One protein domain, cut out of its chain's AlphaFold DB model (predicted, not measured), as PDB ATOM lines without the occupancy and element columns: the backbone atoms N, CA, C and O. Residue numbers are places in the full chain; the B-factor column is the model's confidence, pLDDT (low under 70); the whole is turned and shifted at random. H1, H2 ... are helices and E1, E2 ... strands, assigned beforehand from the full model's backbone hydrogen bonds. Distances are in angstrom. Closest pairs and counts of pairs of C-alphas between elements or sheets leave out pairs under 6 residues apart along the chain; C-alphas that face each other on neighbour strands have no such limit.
ATOM      1  N   LEU A 290     -27.584   9.061 -16.377       77.62
ATOM      2  CA  LEU A 290     -26.482   8.461 -15.610       77.62
ATOM      3  C   LEU A 290     -25.649   9.495 -14.828       77.62
ATOM      4  O   LEU A 290     -24.999   9.140 -13.851       77.62
ATOM      5  N   ALA A 291     -25.691  10.782 -15.196       76.56
ATOM      6  CA  ALA A 291     -25.006  11.841 -14.445       76.56
ATOM      7  C   ALA A 291     -25.723  12.200 -13.124       76.56
ATOM      8  O   ALA A 291     -25.241  13.036 -12.361       76.56
ATOM      9  N   LEU A 292     -26.880  11.580 -12.859       66.19
ATOM     10  CA  LEU A 292     -27.670  11.729 -11.634       66.19
ATOM     11  C   LEU A 292     -27.486  10.550 -10.656       66.19
ATOM     12  O   LEU A 292     -28.096  10.551  -9.586       66.19
ATOM     13  N   THR A 293     -26.673   9.549 -11.012       70.94
ATOM     14  CA  THR A 293     -26.452   8.323 -10.227       70.94
ATOM     15  C   THR A 293     -25.006   8.188  -9.729       70.94
ATOM     16  O   THR A 293     -24.274   9.171  -9.653       70.94
ATOM     17  N   SER A 294     -24.608   6.994  -9.281       64.62
ATOM     18  CA  SER A 294     -23.248   6.721  -8.803       64.62
ATOM     19  C   SER A 294     -22.220   6.662  -9.943       64.62
ATOM     20  O   SER A 294     -22.551   6.514 -11.113       64.62
ATOM     21  N   GLU A 295     -20.936   6.736  -9.583       71.94
ATOM     22  CA  GLU A 295     -19.797   6.579 -10.502       71.94
ATOM     23  C   GLU A 295     -19.523   5.095 -10.857       71.94
ATOM     24  O   GLU A 295     -18.372   4.663 -10.959       71.94
ATOM     25  N   LEU A 296     -20.561   4.259 -10.985       83.25
ATOM     26  CA  LEU A 296     -20.391   2.850 -11.343       83.25
ATOM     27  C   LEU A 296     -20.168   2.723 -12.858       83.25
ATOM     28  O   LEU A 296     -20.972   3.171 -13.671       83.25
ATOM     29  N   SER A 297     -19.068   2.079 -13.253       85.19
ATOM     30  CA  SER A 297     -18.763   1.891 -14.674       85.19
ATOM     31  C   SER A 297     -19.705   0.869 -15.332       85.19
ATOM     32  O   SER A 297     -19.854  -0.274 -14.877       85.19
ATOM     33  N   TRP A 298     -20.293   1.297 -16.450       85.88
ATOM     34  CA  TRP A 298     -21.070   0.491 -17.396       85.88
ATOM     35  C   TRP A 298     -20.206  -0.088 -18.527       85.88
ATOM     36  O   TRP A 298     -20.733  -0.608 -19.507       85.88
ATOM     37  N   GLU A 299     -18.875  -0.006 -18.421       85.75
ATOM     38  CA  GLU A 299     -17.986  -0.519 -19.459       85.75
ATOM     39  C   GLU A 299     -18.170  -2.036 -19.673       85.75
ATOM     40  O   GLU A 299     -18.268  -2.793 -18.698       85.75
ATOM     41  N   PRO A 300     -18.104  -2.511 -20.934       83.81
ATOM     42  CA  PRO A 300     -18.193  -3.922 -21.325       83.81
ATOM     43  C   PRO A 300     -17.460  -4.897 -20.389       83.81
ATOM     44  O   PRO A 300     -18.035  -5.854 -19.865       83.81
ATOM     45  N   MET A 301     -16.182  -4.622 -20.111       83.00
ATOM     46  CA  MET A 301     -15.342  -5.493 -19.288       83.00
ATOM     47  C   MET A 301     -15.607  -5.362 -17.780       83.00
ATOM     48  O   MET A 301     -15.266  -6.278 -17.030       83.00
ATOM     49  N   VAL A 302     -16.238  -4.276 -17.320       85.06
ATOM     50  CA  VAL A 302     -16.699  -4.125 -15.929       85.06
ATOM     51  C   VAL A 302     -17.991  -4.914 -15.716       85.06
ATOM     52  O   VAL A 302     -18.074  -5.681 -14.755       85.06
ATOM     53  N   MET A 303     -18.946  -4.828 -16.649       82.94
ATOM     54  CA  MET A 303     -20.168  -5.646 -16.632       82.94
ATOM     55  C   MET A 303     -19.846  -7.150 -16.658       82.94
ATOM     56  O   MET A 303     -20.404  -7.920 -15.874       82.94
ATOM     57  N   TRP A 304     -18.887  -7.575 -17.492       80.44
ATOM     58  CA  TRP A 304     -18.416  -8.966 -17.519       80.44
ATOM     59  C   TRP A 304     -17.791  -9.424 -16.189       80.44
ATOM     60  O   TRP A 304     -18.113 -10.508 -15.691       80.44
ATOM     61  N   ARG A 305     -16.911  -8.607 -15.586       81.12
ATOM     62  CA  ARG A 305     -16.280  -8.922 -14.288       81.12
ATOM     63  C   ARG A 305     -17.325  -9.092 -13.186       81.12
ATOM     64  O   ARG A 305     -17.267 -10.083 -12.461       81.12
ATOM     65  N   ALA A 306     -18.305  -8.189 -13.127       77.06
ATOM     66  CA  ALA A 306     -19.365  -8.196 -12.122       77.06
ATOM     67  C   ALA A 306     -20.235  -9.471 -12.147       77.06
ATOM     68  O   ALA A 306     -20.671  -9.922 -11.089       77.06
ATOM     69  N   LEU A 307     -20.436 -10.103 -13.314       71.69
ATOM     70  CA  LEU A 307     -21.033 -11.445 -13.378       71.69
ATOM     71  C   LEU A 307     -20.102 -12.524 -12.815       71.69
ATOM     72  O   LEU A 307     -20.510 -13.339 -11.989       71.69
ATOM     73  N   ARG A 308     -18.841 -12.540 -13.263       67.38
ATOM     74  CA  ARG A 308     -17.879 -13.627 -13.000       67.38
ATOM     75  C   ARG A 308     -17.502 -13.783 -11.519       67.38
ATOM     76  O   ARG A 308     -16.918 -14.803 -11.137       67.38
ATOM     77  N   GLU A 309     -17.790 -12.772 -10.705       57.62
ATOM     78  CA  GLU A 309     -17.609 -12.763  -9.250       57.62
ATOM     79  C   GLU A 309     -18.729 -13.503  -8.497       57.62
ATOM     80  O   GLU A 309     -18.497 -13.982  -7.389       57.62
ATOM     81  N   LYS A 310     -19.921 -13.671  -9.090       57.94
ATOM     82  CA  LYS A 310     -21.124 -14.168  -8.398       57.94
ATOM     83  C   LYS A 310     -21.327 -15.693  -8.473       57.94
ATOM     84  O   LYS A 310     -22.460 -16.168  -8.472       57.94
ATOM     85  N   ARG A 318     -22.836 -22.226 -18.146       56.94
ATOM     86  CA  ARG A 318     -22.476 -22.126 -19.564       56.94
ATOM     87  C   ARG A 318     -21.928 -20.727 -19.872       56.94
ATOM     88  O   ARG A 318     -22.681 -19.769 -20.013       56.94
ATOM     89  N   LEU A 319     -20.606 -20.632 -20.025       67.44
ATOM     90  CA  LEU A 319     -19.894 -19.393 -20.365       67.44
ATOM     91  C   LEU A 319     -20.130 -18.934 -21.815       67.44
ATOM     92  O   LEU A 319     -19.571 -17.918 -22.229       67.44
ATOM     93  N   SER A 320     -20.919 -19.675 -22.594       70.75
ATOM     94  CA  SER A 320     -21.318 -19.327 -23.955       70.75
ATOM     95  C   SER A 320     -22.755 -18.802 -23.998       70.75
ATOM     96  O   SER A 320     -23.623 -19.221 -23.228       70.75
ATOM     97  N   VAL A 321     -22.987 -17.838 -24.881       76.00
ATOM     98  CA  VAL A 321     -24.258 -17.148 -25.077       76.00
ATOM     99  C   VAL A 321     -24.600 -17.106 -26.560       76.00
ATOM    100  O   VAL A 321     -23.738 -16.863 -27.402       76.00
ATOM    101  N   MET A 322     -25.883 -17.277 -26.869       80.06
ATOM    102  CA  MET A 322     -26.402 -17.080 -28.219       80.06
ATOM    103  C   MET A 322     -26.406 -15.580 -28.538       80.06
ATOM    104  O   MET A 322     -27.193 -14.824 -27.962       80.06
ATOM    105  N   ALA A 323     -25.529 -15.157 -29.442       83.38
ATOM    106  CA  ALA A 323     -25.537 -13.831 -30.046       83.38
ATOM    107  C   ALA A 323     -26.138 -13.901 -31.457       83.38
ATOM    108  O   ALA A 323     -26.042 -14.919 -32.136       83.38
ATOM    109  N   LEU A 324     -26.752 -12.811 -31.908       82.00
ATOM    110  CA  LEU A 324     -27.154 -12.615 -33.297       82.00
ATOM    111  C   LEU A 324     -26.029 -11.882 -34.032       82.00
ATOM    112  O   LEU A 324     -25.576 -10.841 -33.564       82.00
ATOM    113  N   GLU A 325     -25.604 -12.401 -35.174       79.31
ATOM    114  CA  GLU A 325     -24.684 -11.725 -36.085       79.31
ATOM    115  C   GLU A 325     -25.498 -10.864 -37.070       79.31
ATOM    116  O   GLU A 325     -26.420 -11.359 -37.722       79.31
ATOM    117  N   CYS A 326     -25.258  -9.551 -37.089       74.44
ATOM    118  CA  CYS A 326     -26.197  -8.563 -37.637       74.44
ATOM    119  C   CYS A 326     -26.189  -8.427 -39.168       74.44
ATOM    120  O   CYS A 326     -27.133  -7.857 -39.712       74.44
ATOM    121  N   LEU A 327     -25.167  -8.929 -39.867       69.69
ATOM    122  CA  LEU A 327     -25.084  -8.876 -41.330       69.69
ATOM    123  C   LEU A 327     -25.749 -10.113 -41.952       69.69
ATOM    124  O   LEU A 327     -26.585  -9.983 -42.846       69.69
ATOM    125  N   THR A 328     -25.449 -11.318 -41.452       66.69
ATOM    126  CA  THR A 328     -26.053 -12.568 -41.960       66.69
ATOM    127  C   THR A 328     -27.363 -12.956 -41.270       66.69
ATOM    128  O   THR A 328     -28.097 -13.804 -41.786       66.69
ATOM    129  N   TRP A 329     -27.680 -12.338 -40.126       66.31
ATOM    130  CA  TRP A 329     -28.807 -12.677 -39.245       66.31
ATOM    131  C   TRP A 329     -28.750 -14.118 -38.702       66.31
ATOM    132  O   TRP A 329     -29.783 -14.714 -38.379       66.31
ATOM    133  N   CYS A 330     -27.545 -14.687 -38.595       72.19
ATOM    134  CA  CYS A 330     -27.305 -15.993 -37.985       72.19
ATOM    135  C   CYS A 330     -27.195 -15.894 -36.457       72.19
ATOM    136  O   CYS A 330     -26.575 -14.979 -35.920       72.19
ATOM    137  N   GLU A 331     -27.753 -16.876 -35.749       79.06
ATOM    138  CA  GLU A 331     -27.470 -17.077 -34.325       79.06
ATOM    139  C   GLU A 331     -26.147 -17.848 -34.172       79.06
ATOM    140  O   GLU A 331     -25.971 -18.907 -34.778       79.06
ATOM    141  N   VAL A 332     -25.230 -17.322 -33.362       76.06
ATOM    142  CA  VAL A 332     -23.894 -17.873 -33.096       76.06
ATOM    143  C   VAL A 332     -23.680 -18.047 -31.591       76.06
ATOM    144  O   VAL A 332     -24.020 -17.168 -30.802       76.06
ATOM    145  N   ASP A 333     -23.121 -19.185 -31.176       80.56
ATOM    146  CA  ASP A 333     -22.838 -19.469 -29.765       80.56
ATOM    147  C   ASP A 333     -21.425 -18.984 -29.410       80.56
ATOM    148  O   ASP A 333     -20.426 -19.536 -29.873       80.56
ATOM    149  N   VAL A 334     -21.336 -17.908 -28.627       79.50
ATOM    150  CA  VAL A 334     -20.101 -17.140 -28.412       79.50
ATOM    151  C   VAL A 334     -19.764 -17.100 -26.928       79.50
ATOM    152  O   VAL A 334     -20.623 -16.841 -26.088       79.50
ATOM    153  N   ASN A 335     -18.497 -17.322 -26.569       83.56
ATOM    154  CA  ASN A 335     -18.061 -17.173 -25.181       83.56
ATOM    155  C   ASN A 335     -18.243 -15.716 -24.716       83.56
ATOM    156  O   ASN A 335     -17.731 -14.793 -25.349       83.56
ATOM    157  N   ILE A 336     -18.920 -15.504 -23.585       80.81
ATOM    158  CA  ILE A 336     -19.298 -14.169 -23.099       80.81
ATOM    159  C   ILE A 336     -18.091 -13.244 -22.857       80.81
ATOM    160  O   ILE A 336     -18.201 -12.037 -23.055       80.81
ATOM    161  N   HIS A 337     -16.921 -13.788 -22.495       82.12
ATOM    162  CA  HIS A 337     -15.687 -13.000 -22.405       82.12
ATOM    163  C   HIS A 337     -15.242 -12.488 -23.781       82.12
ATOM    164  O   HIS A 337     -14.886 -11.321 -23.910       82.12
ATOM    165  N   MET A 338     -15.297 -13.342 -24.807       81.69
ATOM    166  CA  MET A 338     -14.906 -12.975 -26.169       81.69
ATOM    167  C   MET A 338     -15.898 -11.995 -26.801       81.69
ATOM    168  O   MET A 338     -15.470 -11.103 -27.526       81.69
ATOM    169  N   PHE A 339     -17.192 -12.085 -26.466       86.31
ATOM    170  CA  PHE A 339     -18.182 -11.077 -26.859       86.31
ATOM    171  C   PHE A 339     -17.842  -9.691 -26.282       86.31
ATOM    172  O   PHE A 339     -17.761  -8.713 -27.020       86.31
ATOM    173  N   PHE A 340     -17.595  -9.583 -24.971       86.12
ATOM    174  CA  PHE A 340     -17.273  -8.285 -24.363       86.12
ATOM    175  C   PHE A 340     -15.895  -7.751 -24.783       86.12
ATOM    176  O   PHE A 340     -15.761  -6.556 -25.041       86.12
ATOM    177  N   ALA A 341     -14.889  -8.621 -24.920       82.94
ATOM    178  CA  ALA A 341     -13.575  -8.233 -25.425       82.94
ATOM    179  C   ALA A 341     -13.631  -7.779 -26.896       82.94
ATOM    180  O   ALA A 341     -12.979  -6.799 -27.251       82.94
ATOM    181  N   GLY A 342     -14.432  -8.455 -27.727       82.62
ATOM    182  CA  GLY A 342     -14.660  -8.105 -29.126       82.62
ATOM    183  C   GLY A 342     -15.432  -6.798 -29.292       82.62
ATOM    184  O   GLY A 342     -15.007  -5.942 -30.060       82.62
ATOM    185  N   HIS A 343     -16.488  -6.575 -28.505       85.06
ATOM    186  CA  HIS A 343     -17.198  -5.292 -28.470       85.06
ATOM    187  C   HIS A 343     -16.248  -4.121 -28.138       85.06
ATOM    188  O   HIS A 343     -16.347  -3.059 -28.742       85.06
ATOM    189  N   SER A 344     -15.298  -4.309 -27.213       81.31
ATOM    190  CA  SER A 344     -14.322  -3.270 -26.836       81.31
ATOM    191  C   SER A 344     -13.157  -3.066 -27.813       81.31
ATOM    192  O   SER A 344     -12.437  -2.080 -27.669       81.31
ATOM    193  N   ARG A 345     -12.911  -3.990 -28.750       79.69
ATOM    194  CA  ARG A 345     -11.741  -3.961 -29.656       79.69
ATOM    195  C   ARG A 345     -12.103  -3.903 -31.142       79.69
ATOM    196  O   ARG A 345     -11.221  -3.660 -31.960       79.69
ATOM    197  N   GLY A 346     -13.371  -4.131 -31.478       76.75
ATOM    198  CA  GLY A 346     -13.777  -4.594 -32.800       76.75
ATOM    199  C   GLY A 346     -13.456  -6.081 -32.992       76.75
ATOM    200  O   GLY A 346     -12.548  -6.628 -32.364       76.75
ATOM    201  N   LEU A 347     -14.206  -6.736 -33.877       70.62
ATOM    202  CA  LEU A 347     -13.856  -8.033 -34.456       70.62
ATOM    203  C   LEU A 347     -13.970  -7.925 -35.976       70.62
ATOM    204  O   LEU A 347     -14.886  -7.275 -36.481       70.62
ATOM    205  N   VAL A 348     -13.065  -8.588 -36.686       70.44
ATOM    206  CA  VAL A 348     -13.124  -8.768 -38.141       70.44
ATOM    207  C   VAL A 348     -13.581 -10.202 -38.405       70.44
ATOM    208  O   VAL A 348     -13.136 -11.133 -37.733       70.44
ATOM    209  N   GLY A 349     -14.537 -10.363 -39.313       65.25
ATOM    210  CA  GLY A 349     -15.077 -11.643 -39.753       65.25
ATOM    211  C   GLY A 349     -14.488 -12.080 -41.098       65.25
ATOM    212  O   GLY A 349     -13.423 -11.611 -41.497       65.25
ATOM    213  N   PRO A 350     -15.174 -12.982 -41.819       58.81
ATOM    214  CA  PRO A 350     -14.831 -13.309 -43.200       58.81
ATOM    215  C   PRO A 350     -14.833 -12.074 -44.117       58.81
ATOM    216  O   PRO A 350     -15.550 -11.105 -43.867       58.81
ATOM    217  N   GLU A 351     -14.061 -12.144 -45.205       63.03
ATOM    218  CA  GLU A 351     -13.984 -11.105 -46.254       63.03
ATOM    219  C   GLU A 351     -13.523  -9.718 -45.747       63.03
ATOM    220  O   GLU A 351     -13.855  -8.693 -46.336       63.03
ATOM    221  N   ASP A 352     -12.751  -9.690 -44.651       68.25
ATOM    222  CA  ASP A 352     -12.248  -8.490 -43.955       68.25
ATOM    223  C   ASP A 352     -13.348  -7.518 -43.463       68.25
ATOM    224  O   ASP A 352     -13.079  -6.373 -43.088       68.25
ATOM    225  N   LEU A 353     -14.602  -7.981 -43.404       65.00
ATOM    226  CA  LEU A 353     -15.752  -7.206 -42.935       65.00
ATOM    227  C   LEU A 353     -15.842  -7.179 -41.396       65.00
ATOM    228  O   LEU A 353     -15.485  -8.158 -40.736       65.00
ATOM    229  N   PRO A 354     -16.365  -6.102 -40.779       69.19
ATOM    230  CA  PRO A 354     -16.557  -6.048 -39.333       69.19
ATOM    231  C   PRO A 354     -17.633  -7.046 -38.874       69.19
ATOM    232  O   PRO A 354     -18.780  -7.007 -39.318       69.19
ATOM    233  N   LEU A 355     -17.276  -7.921 -37.933       77.44
ATOM    234  CA  LEU A 355     -18.183  -8.911 -37.354       77.44
ATOM    235  C   LEU A 355     -19.079  -8.247 -36.300       77.44
ATOM    236  O   LEU A 355     -18.689  -8.086 -35.143       77.44
ATOM    237  N   LEU A 356     -20.291  -7.863 -36.698       81.25
ATOM    238  CA  LEU A 356     -21.268  -7.209 -35.827       81.25
ATOM    239  C   LEU A 356     -22.079  -8.239 -35.027       81.25
ATOM    240  O   LEU A 356     -22.929  -8.919 -35.595       81.25
ATOM    241  N   LEU A 357     -21.857  -8.340 -33.712       82.62
ATOM    242  CA  LEU A 357     -22.600  -9.253 -32.831       82.62
ATOM    243  C   LEU A 357     -23.549  -8.518 -31.871       82.62
ATOM    244  O   LEU A 357     -23.259  -7.418 -31.399       82.62
ATOM    245  N   LYS A 358     -24.662  -9.168 -31.517       84.81
ATOM    246  CA  LYS A 358     -25.720  -8.630 -30.653       84.81
ATOM    247  C   LYS A 358     -26.248  -9.658 -29.653       84.81
ATOM    248  O   LYS A 358     -26.758 -10.706 -30.038       84.81
ATOM    249  N   LEU A 359     -26.217  -9.317 -28.368       84.62
ATOM    250  CA  LEU A 359     -26.935 -10.019 -27.305       84.62
ATOM    251  C   LEU A 359     -28.294  -9.356 -27.065       84.62
ATOM    252  O   LEU A 359     -28.394  -8.137 -26.891       84.62
ATOM    253  N   LYS A 360     -29.342 -10.183 -27.039       72.06
ATOM    254  CA  LYS A 360     -30.734  -9.784 -26.810       72.06
ATOM    255  C   LYS A 360     -31.231 -10.353 -25.479       72.06
ATOM    256  O   LYS A 360     -30.955 -11.510 -25.183       72.06
ATOM    257  N   ASP A 361     -31.992  -9.556 -24.724       71.50
ATOM    258  CA  ASP A 361     -32.650  -9.961 -23.468       71.50
ATOM    259  C   ASP A 361     -31.676 -10.618 -22.460       71.50
ATOM    260  O   ASP A 361     -31.965 -11.645 -21.843       71.50
ATOM    261  N   TRP A 362     -30.481 -10.035 -22.325       70.88
ATOM    262  CA  TRP A 362     -29.390 -10.562 -21.502       70.88
ATOM    263  C   TRP A 362     -29.389  -9.927 -20.094       70.88
ATOM    264  O   TRP A 362     -29.709  -8.741 -19.984       70.88
ATOM    265  N   PRO A 363     -28.987 -10.643 -19.020       64.38
ATOM    266  CA  PRO A 363     -28.652 -12.070 -18.965       64.38
ATOM    267  C   PRO A 363     -29.875 -13.000 -19.106       64.38
ATOM    268  O   PRO A 363     -30.910 -12.742 -18.491       64.38
ATOM    269  N   PRO A 364     -29.760 -14.127 -19.832       55.16
ATOM    270  CA  PRO A 364     -30.897 -15.003 -20.105       55.16
ATOM    271  C   PRO A 364     -31.433 -15.703 -18.845       55.16
ATOM    272  O   PRO A 364     -30.668 -16.247 -18.041       55.16
ATOM    273  N   ASN A 365     -32.765 -15.759 -18.740       49.75
ATOM    274  CA  ASN A 365     -33.549 -16.522 -17.753       49.75
ATOM    275  C   ASN A 365     -33.328 -16.155 -16.268       49.75
ATOM    276  O   ASN A 365     -33.596 -16.964 -15.383       49.75
ATOM    277  N   SER A 366     -32.866 -14.937 -15.980       56.75
ATOM    278  CA  SER A 366     -32.702 -14.383 -14.624       56.75
ATOM    279  C   SER A 366     -33.070 -12.905 -14.636       56.75
ATOM    280  O   SER A 366     -32.745 -12.241 -15.621       56.75
ATOM    281  N   LYS A 367     -33.651 -12.338 -13.569       64.44
ATOM    282  CA  LYS A 367     -33.859 -10.877 -13.550       64.44
ATOM    283  C   LYS A 367     -32.500 -10.179 -13.574       64.44
ATOM    284  O   LYS A 367     -31.570 -10.611 -12.895       64.44
ATOM    285  N   PHE A 368     -32.385  -9.068 -14.299       73.00
ATOM    286  CA  PHE A 368     -31.116  -8.348 -14.450       73.00
ATOM    287  C   PHE A 368     -30.435  -8.046 -13.098       73.00
ATOM    288  O   PHE A 368     -29.265  -8.379 -12.911       73.00
ATOM    289  N   GLY A 369     -31.189  -7.547 -12.108       69.62
ATOM    290  CA  GLY A 369     -30.688  -7.295 -10.748       69.62
ATOM    291  C   GLY A 369     -30.333  -8.548  -9.926       69.62
ATOM    292  O   GLY A 369     -29.530  -8.462  -8.999       69.62
ATOM    293  N   GLU A 370     -30.852  -9.732 -10.267       76.31
ATOM    294  CA  GLU A 370     -30.465 -10.990  -9.607       76.31
ATOM    295  C   GLU A 370     -29.042 -11.409 -10.007       76.31
ATOM    296  O   GLU A 370     -28.318 -11.953  -9.172       76.31
ATOM    297  N   ARG A 371     -28.593 -11.097 -11.231       75.06
ATOM    298  CA  ARG A 371     -27.211 -11.346 -11.681       75.06
ATOM    299  C   ARG A 371     -26.279 -10.143 -11.492       75.06
ATOM    300  O   ARG A 371     -25.191 -10.323 -10.954       75.06
ATOM    301  N   LEU A 372     -26.716  -8.928 -11.824       79.88
ATOM    302  CA  LEU A 372     -25.962  -7.675 -11.674       79.88
ATOM    303  C   LEU A 372     -26.639  -6.732 -10.655       79.88
ATOM    304  O   LEU A 372     -27.237  -5.730 -11.043       79.88
ATOM    305  N   PRO A 373     -26.562  -7.002  -9.337       81.88
ATOM    306  CA  PRO A 373     -27.327  -6.254  -8.332       81.88
ATOM    307  C   PRO A 373     -26.914  -4.785  -8.184       81.88
ATOM    308  O   PRO A 373     -27.757  -3.956  -7.859       81.88
ATOM    309  N   ARG A 374     -25.640  -4.439  -8.432       83.81
ATOM    310  CA  ARG A 374     -25.164  -3.043  -8.370       83.81
ATOM    311  C   ARG A 374     -25.701  -2.227  -9.548       83.81
ATOM    312  O   ARG A 374     -26.417  -1.259  -9.328       83.81
ATOM    313  N   HIS A 375     -25.445  -2.685 -10.775       86.31
ATOM    314  CA  HIS A 375     -25.984  -2.083 -11.999       86.31
ATOM    315  C   HIS A 375     -27.519  -2.089 -12.031       86.31
ATOM    316  O   HIS A 375     -28.119  -1.151 -12.534       86.31
ATOM    317  N   GLY A 376     -28.176  -3.107 -11.465       84.31
ATOM    318  CA  GLY A 376     -29.635  -3.159 -11.342       84.31
ATOM    319  C   GLY A 376     -30.198  -2.089 -10.407       84.31
ATOM    320  O   GLY A 376     -31.138  -1.392 -10.781       84.31
ATOM    321  N   ALA A 377     -29.604  -1.915  -9.222       84.44
ATOM    322  CA  ALA A 377     -29.996  -0.855  -8.292       84.44
ATOM    323  C   ALA A 377     -29.735   0.550  -8.868       84.44
ATOM    324  O   ALA A 377     -30.538   1.456  -8.659       84.44
ATOM    325  N   GLU A 378     -28.647   0.720  -9.621       86.56
ATOM    326  CA  GLU A 378     -28.332   1.985 -10.283       86.56
ATOM    327  C   GLU A 378     -29.244   2.282 -11.478       86.56
ATOM    328  O   GLU A 378     -29.740   3.396 -11.603       86.56
ATOM    329  N   PHE A 379     -29.546   1.292 -12.322       87.25
ATOM    330  CA  PHE A 379     -30.521   1.455 -13.403       87.25
ATOM    331  C   PHE A 379     -31.860   1.970 -12.857       87.25
ATOM    332  O   PHE A 379     -32.430   2.913 -13.398       87.25
ATOM    333  N   MET A 380     -32.325   1.388 -11.747       84.69
ATOM    334  CA  MET A 380     -33.569   1.775 -11.078       84.69
ATOM    335  C   MET A 380     -33.516   3.188 -10.470       84.69
ATOM    336  O   MET A 380     -34.548   3.856 -10.408       84.69
ATOM    337  N   SER A 381     -32.343   3.679 -10.046       84.00
ATOM    338  CA  SER A 381     -32.186   5.069  -9.590       84.00
ATOM    339  C   SER A 381     -32.000   6.071 -10.739       84.00
ATOM    340  O   SER A 381     -32.399   7.223 -10.582       84.00
ATOM    341  N   ALA A 382     -31.490   5.634 -11.898       87.62
ATOM    342  CA  ALA A 382     -31.318   6.438 -13.114       87.62
ATOM    343  C   ALA A 382     -32.618   6.681 -13.905       87.62
ATOM    344  O   ALA A 382     -32.630   7.497 -14.831       87.62
ATOM    345  N   LEU A 383     -33.707   5.969 -13.586       86.12
ATOM    346  CA  LEU A 383     -34.983   6.061 -14.302       86.12
ATOM    347  C   LEU A 383     -35.537   7.504 -14.299       86.12
ATOM    348  O   LEU A 383     -35.867   8.033 -13.236       86.12
ATOM    349  N   PRO A 384     -35.710   8.160 -15.464       87.00
ATOM    350  CA  PRO A 384     -36.331   9.477 -15.525       87.00
ATOM    351  C   PRO A 384     -37.848   9.365 -15.327       87.00
ATOM    352  O   PRO A 384     -38.465   8.405 -15.783       87.00
ATOM    353  N   PHE A 385     -38.464  10.360 -14.680       85.88
ATOM    354  CA  PHE A 385     -39.911  10.384 -14.395       85.88
ATOM    355  C   PHE A 385     -40.414   9.125 -13.657       85.88
ATOM    356  O   PHE A 385     -41.413   8.526 -14.059       85.88
ATOM    357  N   ARG A 386     -39.726   8.737 -12.569       82.25
ATOM    358  CA  ARG A 386     -39.984   7.508 -11.785       82.25
ATOM    359  C   ARG A 386     -41.453   7.254 -11.446       82.25
ATOM    360  O   ARG A 386     -41.864   6.101 -11.452       82.25
ATOM    361  N   ASP A 387     -42.258   8.301 -11.256       79.44
ATOM    362  CA  ASP A 387     -43.711   8.185 -11.072       79.44
ATOM    363  C   ASP A 387     -44.395   7.286 -12.119       79.44
ATOM    364  O   ASP A 387     -45.335   6.567 -11.783       79.44
ATOM    365  N   TYR A 388     -43.906   7.314 -13.363       83.31
ATOM    366  CA  TYR A 388     -44.398   6.551 -14.512       83.31
ATOM    367  C   TYR A 388     -43.513   5.364 -14.899       83.31
ATOM    368  O   TYR A 388     -44.020   4.377 -15.426       83.31
ATOM    369  N   THR A 389     -42.196   5.474 -14.708       85.88
ATOM    370  CA  THR A 389     -41.217   4.520 -15.258       85.88
ATOM    371  C   THR A 389     -40.758   3.457 -14.268       85.88
ATOM    372  O   THR A 389     -40.271   2.415 -14.698       85.88
ATOM    373  N   ASP A 390     -40.917   3.680 -12.963       84.12
ATOM    374  CA  ASP A 390     -40.457   2.763 -11.920       84.12
ATOM    375  C   ASP A 390     -41.394   1.539 -11.817       84.12
ATOM    376  O   ASP A 390     -42.584   1.713 -11.526       84.12
ATOM    377  N   PRO A 391     -40.919   0.303 -12.087       80.75
ATOM    378  CA  PRO A 391     -41.758  -0.900 -12.123       80.75
ATOM    379  C   PRO A 391     -42.081  -1.496 -10.745       80.75
ATOM    380  O   PRO A 391     -42.866  -2.440 -10.673       80.75
ATOM    381  N   GLU A 392     -41.501  -0.968  -9.663       81.31
ATOM    382  CA  GLU A 392     -41.705  -1.470  -8.296       81.31
ATOM    383  C   GLU A 392     -42.528  -0.507  -7.431       81.31
ATOM    384  O   GLU A 392     -43.309  -0.942  -6.584       81.31
ATOM    385  N   SER A 393     -42.370   0.802  -7.641       79.75
ATOM    386  CA  SER A 393     -42.904   1.846  -6.760       79.75
ATOM    387  C   SER A 393     -43.621   2.999  -7.471       79.75
ATOM    388  O   SER A 393     -44.283   3.787  -6.795       79.75
ATOM    389  N   GLY A 394     -43.554   3.092  -8.807       79.19
ATOM    390  CA  GLY A 394     -44.131   4.193  -9.586       79.19
ATOM    391  C   GLY A 394     -45.645   4.373  -9.368       79.19
ATOM    392  O   GLY A 394     -46.421   3.531  -9.824       79.19
ATOM    393  N   PRO A 395     -46.126   5.448  -8.701       72.94
ATOM    394  CA  PRO A 395     -47.551   5.657  -8.424       72.94
ATOM    395  C   PRO A 395     -48.461   5.681  -9.660       72.94
ATOM    396  O   PRO A 395     -49.625   5.301  -9.532       72.94
ATOM    397  N   LEU A 396     -47.938   6.102 -10.815       73.50
ATOM    398  CA  LEU A 396     -48.637   6.235 -12.098       73.50
ATOM    399  C   LEU A 396     -48.238   5.133 -13.100       73.50
ATOM    400  O   LEU A 396     -48.771   5.078 -14.207       73.50
ATOM    401  N   ASN A 397     -47.346   4.216 -12.708       79.56
ATOM    402  CA  ASN A 397     -47.077   2.989 -13.445       79.56
ATOM    403  C   ASN A 397     -48.151   1.939 -13.110       79.56
ATOM    404  O   ASN A 397     -48.103   1.285 -12.066       79.56
ATOM    405  N   LEU A 398     -49.129   1.761 -14.004       74.06
ATOM    406  CA  LEU A 398     -50.271   0.857 -13.792       74.06
ATOM    407  C   LEU A 398     -49.856  -0.590 -13.462       74.06
ATOM    408  O   LEU A 398     -50.558  -1.286 -12.732       74.06
ATOM    409  N   ALA A 399     -48.690  -1.049 -13.919       75.06
ATOM    410  CA  ALA A 399     -48.225  -2.403 -13.633       75.06
ATOM    411  C   ALA A 399     -47.842  -2.646 -12.162       75.06
ATOM    412  O   ALA A 399     -47.911  -3.783 -11.682       75.06
ATOM    413  N   VAL A 400     -47.507  -1.585 -11.418       75.19
ATOM    414  CA  VAL A 400     -47.339  -1.642  -9.957       75.19
ATOM    415  C   VAL A 400     -48.680  -1.972  -9.290       75.19
ATOM    416  O   VAL A 400     -48.709  -2.712  -8.310       75.19
ATOM    417  N   LYS A 401     -49.796  -1.481  -9.851       74.38
ATOM    418  CA  LYS A 401     -51.160  -1.645  -9.315       74.38
ATOM    419  C   LYS A 401     -51.797  -3.000  -9.626       74.38
ATOM    420  O   LYS A 401     -52.682  -3.414  -8.885       74.38
ATOM    421  N   LEU A 402     -51.327  -3.697 -10.667       69.44
ATOM    422  CA  LEU A 402     -51.776  -5.058 -10.985       69.44
ATOM    423  C   LEU A 402     -51.685  -5.985  -9.751       69.44
ATOM    424  O   LEU A 402     -50.651  -5.964  -9.070       69.44
ATOM    425  N   PRO A 403     -52.691  -6.842  -9.496       74.19
ATOM    426  CA  PRO A 403     -52.610  -7.893  -8.483       74.19
ATOM    427  C   PRO A 403     -51.423  -8.852  -8.695       74.19
ATOM    428  O   PRO A 403     -50.842  -8.924  -9.781       74.19
ATOM    429  N   SER A 404     -51.026  -9.571  -7.643       64.50
ATOM    430  CA  SER A 404     -49.868 -10.487  -7.654       64.50
ATOM    431  C   SER A 404     -50.140 -11.843  -8.313       64.50
ATOM    432  O   SER A 404     -49.206 -12.535  -8.703       64.50
ATOM    433  N   ASP A 405     -51.411 -12.216  -8.399       67.75
ATOM    434  CA  ASP A 405     -51.973 -13.403  -9.047       67.75
ATOM    435  C   ASP A 405     -52.165 -13.215 -10.564       67.75
ATOM    436  O   ASP A 405     -52.143 -14.183 -11.324       67.75
ATOM    437  N   VAL A 406     -52.252 -11.966 -11.037       70.50
ATOM    438  CA  VAL A 406     -52.285 -11.651 -12.471       70.50
ATOM    439  C   VAL A 406     -50.885 -11.784 -13.078       70.50
ATOM    440  O   VAL A 406     -49.907 -11.241 -12.561       70.50
ATOM    441  N   ASN A 407     -50.790 -12.445 -14.238       57.50
ATOM    442  CA  ASN A 407     -49.564 -12.518 -15.039       57.50
ATOM    443  C   ASN A 407     -49.141 -11.119 -15.529       57.50
ATOM    444  O   ASN A 407     -49.553 -10.668 -16.602       57.50
ATOM    445  N   LYS A 408     -48.316 -10.428 -14.736       60.62
ATOM    446  CA  LYS A 408     -47.770  -9.113 -15.084       60.62
ATOM    447  C   LYS A 408     -46.884  -9.208 -16.336       60.62
ATOM    448  O   LYS A 408     -46.146 -10.186 -16.481       60.62
ATOM    449  N   PRO A 409     -46.910  -8.209 -17.238       61.97
ATOM    450  CA  PRO A 409     -45.943  -8.144 -18.326       61.97
ATOM    451  C   PRO A 409     -44.520  -7.986 -17.770       61.97
ATOM    452  O   PRO A 409     -44.311  -7.389 -16.714       61.97
ATOM    453  N   ASP A 410     -43.538  -8.522 -18.493       66.38
ATOM    454  CA  ASP A 410     -42.131  -8.466 -18.101       66.38
ATOM    455  C   ASP A 410     -41.556  -7.054 -18.294       66.38
ATOM    456  O   ASP A 410     -41.197  -6.645 -19.402       66.38
ATOM    457  N   LEU A 411     -41.523  -6.322 -17.180       67.25
ATOM    458  CA  LEU A 411     -41.120  -4.920 -17.045       67.25
ATOM    459  C   LEU A 411     -39.766  -4.758 -16.338       67.25
ATOM    460  O   LEU A 411     -39.388  -3.644 -15.975       67.25
ATOM    461  N   GLY A 412     -39.045  -5.857 -16.105       66.44
ATOM    462  CA  GLY A 412     -37.684  -5.778 -15.588       66.44
ATOM    463  C   GLY A 412     -36.743  -5.124 -16.613       66.44
ATOM    464  O   GLY A 412     -36.998  -5.215 -17.817       66.44
ATOM    465  N   PRO A 413     -35.638  -4.488 -16.176       72.06
ATOM    466  CA  PRO A 413     -34.609  -4.009 -17.092       72.06
ATOM    467  C   PRO A 413     -34.134  -5.117 -18.036       72.06
ATOM    468  O   PRO A 413     -33.722  -6.189 -17.587       72.06
ATOM    469  N   LYS A 414     -34.159  -4.832 -19.341       74.50
ATOM    470  CA  LYS A 414     -33.665  -5.719 -20.401       74.50
ATOM    471  C   LYS A 414     -32.421  -5.113 -21.016       74.50
ATOM    472  O   LYS A 414     -32.475  -3.994 -21.524       74.50
ATOM    473  N   THR A 415     -31.306  -5.834 -20.984       77.31
ATOM    474  CA  THR A 415     -30.078  -5.361 -21.619       77.31
ATOM    475  C   THR A 415     -30.019  -5.826 -23.068       77.31
ATOM    476  O   THR A 415     -30.145  -7.017 -23.368       77.31
ATOM    477  N   TYR A 416     -29.783  -4.864 -23.956       80.81
ATOM    478  CA  TYR A 416     -29.423  -5.079 -25.350       80.81
ATOM    479  C   TYR A 416     -27.993  -4.580 -25.512       80.81
ATOM    480  O   TYR A 416     -27.713  -3.418 -25.226       80.81
ATOM    481  N   ILE A 417     -27.083  -5.467 -25.911       85.75
ATOM    482  CA  ILE A 417     -25.673  -5.125 -26.117       85.75
ATOM    483  C   ILE A 417     -25.341  -5.524 -27.542       85.75
ATOM    484  O   ILE A 417     -25.397  -6.705 -27.873       85.75
ATOM    485  N   ALA A 418     -25.030  -4.552 -28.387       86.44
ATOM    486  CA  ALA A 418     -24.669  -4.776 -29.778       86.44
ATOM    487  C   ALA A 418     -23.319  -4.132 -30.077       86.44
ATOM    488  O   ALA A 418     -22.921  -3.163 -29.432       86.44
ATOM    489  N   TYR A 419     -22.602  -4.693 -31.038       84.31
ATOM    490  CA  TYR A 419     -21.442  -4.057 -31.638       84.31
ATOM    491  C   TYR A 419     -21.927  -2.907 -32.532       84.31
ATOM    492  O   TYR A 419     -23.025  -2.964 -33.091       84.31
TER     493      TYR A 419
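This is residues 290 to 310 and 318 to 419 of the 432 residues of the protein "RING-type domain-containing protein" of Panicum miliaceum (UniProt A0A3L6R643). A small, strongly twisted sheet of four strands has H2 over one face, H1 packs on H2, and from this body an arm of loops and the helices H3, H4, H5 and H6 reaches away and comes back as the edge strand E4. H3 and H4 lie between the body and the far end, where H5 and H6 are found and residues 402 to 407 stick out. The printed part has 123 residues, with six named helices and four named strands in the order H1 E1 E2 H2 E3 H3 H4 H5 H6 E4. The sheet's order is E2 E1 E3 E4, antiparallel throughout, and the class is mixed, helices and strands. The whole is loose, with a radius of gyration of the C-alphas of 17.0 A, and elongated, spanning 53 by 33 by 26 A.

H1, residues 300 to 308, touches H2, residues 336 to 345, at a shallow tilt of 17 degrees, opposite ways; their closest C-alphas, of Pro 300 and Phe 340, are 5.4 A apart. E1, residues 320 to 325, and E2, residues 331 to 335, form a hairpin, with N 323 and O 332 at 2.9 A. E3, residues 357 to 362, is E1's other neighbour, with N 324 and O 358 at 2.8 A. E2, H2 and E3 make a split strand-helix-strand unit, two strands of one sheet joined through a helix, with E1 between them in the sheet, and its crossover is right-handed. H2 is on the sheet at a height of 9.5 A, in two layers, a helix layer on one face of the sheet. H3, residues 368 to 371, and H4, residues 373 to 382, touch only at the corner, the closest C-alphas being those of Gly 369 and Gly 376, 4.3 A apart. H1 and H4 are near each other, with 6 pairs of C-alphas within 10 A. H5, residues 386 to 389, and H6, residues 398 to 401, are near each other too, with 5 such pairs. E4, residues 415 to 418, is antiparallel to E3, with N 359 and O 417 at 2.8 A. In H1, H2 and H4 every O i to N i+4 pair is within hydrogen-bond range; H3, H5 and H6 are too short for such a pair.

H1 begins at C-alpha 300, (-18.193, -3.922, -21.325), and is 12.8 A long. E1 measures 14.7 A, E2 13.1 A, H2 14.3 A, E3 13.3 A and H4 14.1 A. E4 ends at C-alpha 418, (-24.669, -4.776, -29.778).

The C-alphas farthest apart, of Glu 351 and Pro 403, are 54.1 A apart. Residues 311 to 317 are not printed, and C-alphas 310 and 318 are 13.8 A apart across the cut. The links H2 to E3 and H6 to E4 are long. Mean pLDDT of the printed part is 75.8, with 31 residues under 70, among them 349 to 354, 363 to 367 and 407 to 412.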